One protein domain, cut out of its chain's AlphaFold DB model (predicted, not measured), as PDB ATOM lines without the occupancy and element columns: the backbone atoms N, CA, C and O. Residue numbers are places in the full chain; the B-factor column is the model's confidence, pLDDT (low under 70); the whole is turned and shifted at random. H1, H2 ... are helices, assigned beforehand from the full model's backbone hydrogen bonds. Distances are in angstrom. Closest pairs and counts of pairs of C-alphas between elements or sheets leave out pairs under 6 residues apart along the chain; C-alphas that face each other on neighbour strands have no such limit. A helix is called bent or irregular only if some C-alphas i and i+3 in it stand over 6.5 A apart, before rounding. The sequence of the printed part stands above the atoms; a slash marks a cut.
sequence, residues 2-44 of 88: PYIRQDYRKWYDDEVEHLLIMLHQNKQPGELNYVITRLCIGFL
ATOM      1  N   PRO A   2     -56.502 -12.699  -3.621       83.75
ATOM      2  CA  PRO A   2     -57.937 -12.372  -3.610       83.75
ATOM      3  C   PRO A   2     -58.500 -12.042  -2.219       83.75
ATOM      4  O   PRO A   2     -59.455 -11.282  -2.125       83.75
ATOM      5  N   TYR A   3     -57.872 -12.547  -1.158       88.00
ATOM      6  CA  TYR A   3     -58.272 -12.330   0.234       88.00
ATOM      7  C   TYR A   3     -57.730 -11.034   0.866       88.00
ATOM      8  O   TYR A   3     -58.146 -10.677   1.963       88.00
ATOM      9  N   ILE A   4     -56.830 -10.300   0.200       91.00
ATOM     10  CA  ILE A   4     -56.383  -8.978   0.670       91.00
ATOM     11  C   ILE A   4     -57.364  -7.932   0.140       91.00
ATOM     12  O   ILE A   4     -57.586  -7.868  -1.075       91.00
ATOM     13  N   ARG A   5     -57.934  -7.105   1.023       93.38
ATOM     14  CA  ARG A   5     -58.821  -6.001   0.626       93.38
ATOM     15  C   ARG A   5     -58.087  -5.017  -0.290       93.38
ATOM     16  O   ARG A   5     -56.906  -4.756  -0.097       93.38
ATOM     17  N   GLN A   6     -58.783  -4.482  -1.292       90.38
ATOM     18  CA  GLN A   6     -58.162  -3.645  -2.329       90.38
ATOM     19  C   GLN A   6     -57.560  -2.349  -1.773       90.38
ATOM     20  O   GLN A   6     -56.498  -1.927  -2.215       90.38
ATOM     21  N   ASP A   7     -58.198  -1.750  -0.771       90.94
ATOM     22  CA  ASP A   7     -57.700  -0.554  -0.094       90.94
ATOM     23  C   ASP A   7     -56.377  -0.799   0.641       90.94
ATOM     24  O   ASP A   7     -55.515   0.073   0.638       90.94
ATOM     25  N   TYR A   8     -56.174  -1.998   1.194       90.69
ATOM     26  CA  TYR A   8     -54.896  -2.375   1.804       90.69
ATOM     27  C   TYR A   8     -53.815  -2.691   0.774       90.69
ATOM     28  O   TYR A   8     -52.648  -2.453   1.049       90.69
ATOM     29  N   ARG A   9     -54.175  -3.195  -0.416       91.25
ATOM     30  CA  ARG A   9     -53.189  -3.431  -1.487       91.25
ATOM     31  C   ARG A   9     -52.515  -2.139  -1.912       91.25
ATOM     32  O   ARG A   9     -51.300  -2.120  -2.042       91.25
ATOM     33  N   LYS A  10     -53.287  -1.054  -1.993       89.69
ATOM     34  CA  LYS A  10     -52.777   0.261  -2.378       89.69
ATOM     35  C   LYS A  10     -51.620   0.747  -1.495       89.69
ATOM     36  O   LYS A  10     -50.711   1.375  -2.009       89.69
ATOM     37  N   TRP A  11     -51.630   0.429  -0.199       89.81
ATOM     38  CA  TRP A  11     -50.528   0.763   0.721       89.81
ATOM     39  C   TRP A  11     -49.231  -0.006   0.466       89.81
ATOM     40  O   TRP A  11     -48.223   0.291   1.090       89.81
ATOM     41  N   TYR A  12     -49.286  -1.063  -0.337       91.69
ATOM     42  CA  TYR A  12     -48.116  -1.827  -0.745       91.69
ATOM     43  C   TYR A  12     -47.756  -1.538  -2.200       91.69
ATOM     44  O   TYR A  12     -46.583  -1.592  -2.550       91.69
ATOM     45  N   ASP A  13     -48.752  -1.265  -3.045       92.88
ATOM     46  CA  ASP A  13     -48.569  -1.074  -4.482       92.88
ATOM     47  C   ASP A  13     -47.646   0.121  -4.784       92.88
ATOM     48  O   ASP A  13     -46.765  -0.012  -5.632       92.88
ATOM     49  N   ASP A  14     -47.777   1.244  -4.064       90.00
ATOM     50  CA  ASP A  14     -46.941   2.438  -4.282       90.00
ATOM     51  C   ASP A  14     -45.447   2.144  -3.979       90.00
ATOM     52  O   ASP A  14     -44.536   2.498  -4.733       90.00
ATOM     53  N   GLU A  15     -45.175   1.415  -2.901       92.88
ATOM     54  CA  GLU A  15     -43.844   1.025  -2.438       92.88
ATOM     55  C   GLU A  15     -43.232  -0.060  -3.327       92.88
ATOM     56  O   GLU A  15     -42.028  -0.045  -3.609       92.88
ATOM     57  N   VAL A  16     -44.058  -1.000  -3.788       94.19
ATOM     58  CA  VAL A  16     -43.663  -2.010  -4.770       94.19
ATOM     59  C   VAL A  16     -43.287  -1.332  -6.082       94.19
ATOM     60  O   VAL A  16     -42.251  -1.679  -6.644       94.19
ATOM     61  N   GLU A  17     -44.044  -0.336  -6.541       93.38
ATOM     62  CA  GLU A  17     -43.728   0.403  -7.767       93.38
ATOM     63  C   GLU A  17     -42.366   1.101  -7.666       93.38
ATOM     64  O   GLU A  17     -41.533   0.997  -8.569       93.38
ATOM     65  N   HIS A  18     -42.064   1.723  -6.523       91.56
ATOM     66  CA  HIS A  18     -40.739   2.299  -6.282       91.56
ATOM     67  C   HIS A  18     -39.614   1.252  -6.359       91.56
ATOM     68  O   HIS A  18     -38.573   1.509  -6.971       91.56
ATOM     69  N   LEU A  19     -39.805   0.057  -5.785       91.94
ATOM     70  CA  LEU A  19     -38.836  -1.040  -5.900       91.94
ATOM     71  C   LEU A  19     -38.698  -1.538  -7.343       91.94
ATOM     72  O   LEU A  19     -37.587  -1.831  -7.787       91.94
ATOM     73  N   LEU A  20     -39.801  -1.612  -8.089       92.12
ATOM     74  CA  LEU A  20     -39.790  -2.014  -9.492       92.12
ATOM     75  C   LEU A  20     -38.985  -1.031 -10.338       92.12
ATOM     76  O   LEU A  20     -38.178  -1.482 -11.149       92.12
ATOM     77  N   ILE A  21     -39.132   0.280 -10.136       91.38
ATOM     78  CA  ILE A  21     -38.337   1.295 -10.848       91.38
ATOM     79  C   ILE A  21     -36.835   1.042 -10.657       91.38
ATOM     80  O   ILE A  21     -36.076   1.095 -11.626       91.38
ATOM     81  N   MET A  22     -36.412   0.702  -9.436       88.69
ATOM     82  CA  MET A  22     -35.012   0.381  -9.133       88.69
ATOM     83  C   MET A  22     -34.555  -0.905  -9.838       88.69
ATOM     84  O   MET A  22     -33.501  -0.918 -10.471       88.69
ATOM     85  N   LEU A  23     -35.369  -1.966  -9.796       90.12
ATOM     86  CA  LEU A  23     -35.059  -3.266 -10.413       90.12
ATOM     87  C   LEU A  23     -35.050  -3.233 -11.952       90.12
ATOM     88  O   LEU A  23     -34.385  -4.045 -12.595       90.12
ATOM     89  N   HIS A  24     -35.782  -2.307 -12.578       86.44
ATOM     90  CA  HIS A  24     -35.842  -2.202 -14.040       86.44
ATOM     91  C   HIS A  24     -34.546  -1.680 -14.665       86.44
ATOM     92  O   HIS A  24     -34.299  -1.953 -15.844       86.44
ATOM     93  N   GLN A  25     -33.721  -0.959 -13.901       76.25
ATOM     94  CA  GLN A  25     -32.479  -0.373 -14.407       76.25
ATOM     95  C   GLN A  25     -31.437  -1.444 -14.751       76.25
ATOM     96  O   GLN A  25     -30.684  -1.268 -15.705       76.25
ATOM     97  N   ASN A  26     -31.450  -2.579 -14.047       66.06
ATOM     98  CA  ASN A  26     -30.591  -3.730 -14.302       66.06
ATOM     99  C   ASN A  26     -31.389  -5.015 -14.071       66.06
ATOM    100  O   ASN A  26     -31.349  -5.566 -12.982       66.06
ATOM    101  N   LYS A  27     -32.100  -5.509 -15.100       77.38
ATOM    102  CA  LYS A  27     -32.949  -6.724 -15.060       77.38
ATOM    103  C   LYS A  27     -32.157  -8.014 -14.781       77.38
ATOM    104  O   LYS A  27     -32.074  -8.910 -15.618       77.38
ATOM    105  N   GLN A  28     -31.559  -8.103 -13.605       88.44
ATOM    106  CA  GLN A  28     -30.717  -9.188 -13.152       88.44
ATOM    107  C   GLN A  28     -31.547 -10.065 -12.211       88.44
ATOM    108  O   GLN A  28     -32.006  -9.580 -11.173       88.44
ATOM    109  N   PRO A  29     -31.720 -11.365 -12.510       90.88
ATOM    110  CA  PRO A  29     -32.473 -12.277 -11.646       90.88
ATOM    111  C   PRO A  29     -31.994 -12.279 -10.184       90.88
ATOM    112  O   PRO A  29     -32.789 -12.474  -9.265       90.88
ATOM    113  N   GLY A  30     -30.701 -12.018  -9.959       93.31
ATOM    114  CA  GLY A  30     -30.109 -11.922  -8.625       93.31
ATOM    115  C   GLY A  30     -30.647 -10.766  -7.776       93.31
ATOM    116  O   GLY A  30     -30.830 -10.950  -6.574       93.31
ATOM    117  N   GLU A  31     -30.950  -9.607  -8.369       93.12
ATOM    118  CA  GLU A  31     -31.478  -8.451  -7.628       93.12
ATOM    119  C   GLU A  31     -32.906  -8.711  -7.143       93.12
ATOM    120  O   GLU A  31     -33.222  -8.473  -5.976       93.12
ATOM    121  N   LEU A  32     -33.746  -9.298  -8.001       93.44
ATOM    122  CA  LEU A  32     -35.089  -9.724  -7.613       93.44
ATOM    123  C   LEU A  32     -35.032 -10.767  -6.488       93.44
ATOM    124  O   LEU A  32     -35.742 -10.641  -5.490       93.44
ATOM    125  N   ASN A  33     -34.151 -11.765  -6.615       95.25
ATOM    126  CA  ASN A  33     -33.958 -12.775  -5.576       95.25
ATOM    127  C   ASN A  33     -33.513 -12.147  -4.242       95.25
ATOM    128  O   ASN A  33     -34.027 -12.500  -3.179       95.25
ATOM    129  N   TYR A  34     -32.598 -11.175  -4.287       94.94
ATOM    130  CA  TYR A  34     -32.162 -10.437  -3.105       94.94
ATOM    131  C   TYR A  34     -33.323  -9.699  -2.430       94.94
ATOM    132  O   TYR A  34     -33.509  -9.839  -1.220       94.94
ATOM    133  N   VAL A  35     -34.129  -8.953  -3.193       94.94
ATOM    134  CA  VAL A  35     -35.281  -8.211  -2.655       94.94
ATOM    135  C   VAL A  35     -36.287  -9.161  -2.007       94.94
ATOM    136  O   VAL A  35     -36.658  -8.952  -0.852       94.94
ATOM    137  N   ILE A  36     -36.664 -10.247  -2.689       96.19
ATOM    138  CA  ILE A  36     -37.582 -11.260  -2.142       96.19
ATOM    139  C   ILE A  36     -37.018 -11.858  -0.847       96.19
ATOM    140  O   ILE A  36     -37.729 -11.950   0.155       96.19
ATOM    141  N   THR A  37     -35.726 -12.193  -0.827       96.44
ATOM    142  CA  THR A  37     -35.048 -12.723   0.367       96.44
ATOM    143  C   THR A  37     -35.099 -11.728   1.528       96.44
ATOM    144  O   THR A  37     -35.390 -12.111   2.661       96.44
ATOM    145  N   ARG A  38     -34.860 -10.435   1.270       96.50
ATOM    146  CA  ARG A  38     -34.927  -9.381   2.294       96.50
ATOM    147  C   ARG A  38     -36.340  -9.186   2.841       96.50
ATOM    148  O   ARG A  38     -36.468  -9.019   4.052       96.50
ATOM    149  N   LEU A  39     -37.367  -9.245   1.992       95.69
ATOM    150  CA  LEU A  39     -38.770  -9.196   2.418       95.69
ATOM    151  C   LEU A  39     -39.116 -10.384   3.321       95.69
ATOM    152  O   LEU A  39     -39.689 -10.195   4.390       95.69
ATOM    153  N   CYS A  40     -38.687 -11.589   2.942       95.94
ATOM    154  CA  CYS A  40     -38.879 -12.800   3.740       95.94
ATOM    155  C   CYS A  40     -38.207 -12.686   5.112       95.94
ATOM    156  O   CYS A  40     -38.848 -12.921   6.129       95.94
ATOM    157  N   ILE A  41     -36.938 -12.261   5.154       95.44
ATOM    158  CA  ILE A  41     -36.205 -12.052   6.413       95.44
ATOM    159  C   ILE A  41     -36.901 -11.010   7.294       95.44
ATOM    160  O   ILE A  41     -36.966 -11.197   8.504       95.44
ATOM    161  N   GLY A  42     -37.405  -9.920   6.708       94.00
ATOM    162  CA  GLY A  42     -38.109  -8.869   7.443       94.00
ATOM    163  C   GLY A  42     -39.482  -9.294   7.972       94.00
ATOM    164  O   GLY A  42     -39.923  -8.762   8.985       94.00
ATOM    165  N   PHE A  43     -40.140 -10.249   7.309       93.12
ATOM    166  CA  PHE A  43     -41.424 -10.803   7.743       93.12
ATOM    167  C   PHE A  43     -41.287 -11.788   8.910       93.12
ATOM    168  O   PHE A  43     -42.220 -11.938   9.696       93.12
ATOM    169  N   LEU A  44     -40.137 -12.454   9.046       93.12
ATOM    170  CA  LEU A  44     -39.906 -13.406  10.128       93.12
ATOM    171  C   LEU A  44     -40.031 -12.722  11.499       93.12
ATOM    172  O   LEU A  44     -39.204 -11.896  11.884       93.12
TER     173      LEU A  44
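Overview. This is residues 2 to 44 of the 88 residues of an uncharacterized protein of bacterium (UniProt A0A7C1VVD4). Two helices, the longer H1 and then H2, make an open V, joined at its point by a tight link, with their far ends spread apart. The printed part has 43 residues with two named helices, no named strand, and is all helix. It is loose, with a radius of gyration of the C-alphas of 12.1 A, and spans 31 by 24 by 16 A.

Arrangement. H1, residues 6 to 24, and H2, residues 29 to 43, are close but not clearly touching; their closest C-alphas, of Leu 23 and Glu 31, are 6.9 A apart. They run opposite ways at a steep tilt of 38 degrees. Every O i to N i+4 pair is within hydrogen-bond range in H2, and 11 of 15 in H1.

Along the chain. H1 begins at C-alpha 6 (-58.162, -3.645, -2.329) and is 25.2 A long, with a kink of 37 degrees near residue 13. It is neither bent nor irregular, but only just: C-alphas 11 and 14 are 6.4 A apart. H2, 21.4 A long, ends at C-alpha 43 (-41.424, -10.803, 7.743).

Size, cuts and confidence. The C-alphas farthest apart, of Tyr 3 and Asn 26, are 32.4 A apart. The printed part has no cut. Residue 26 is under pLDDT 70.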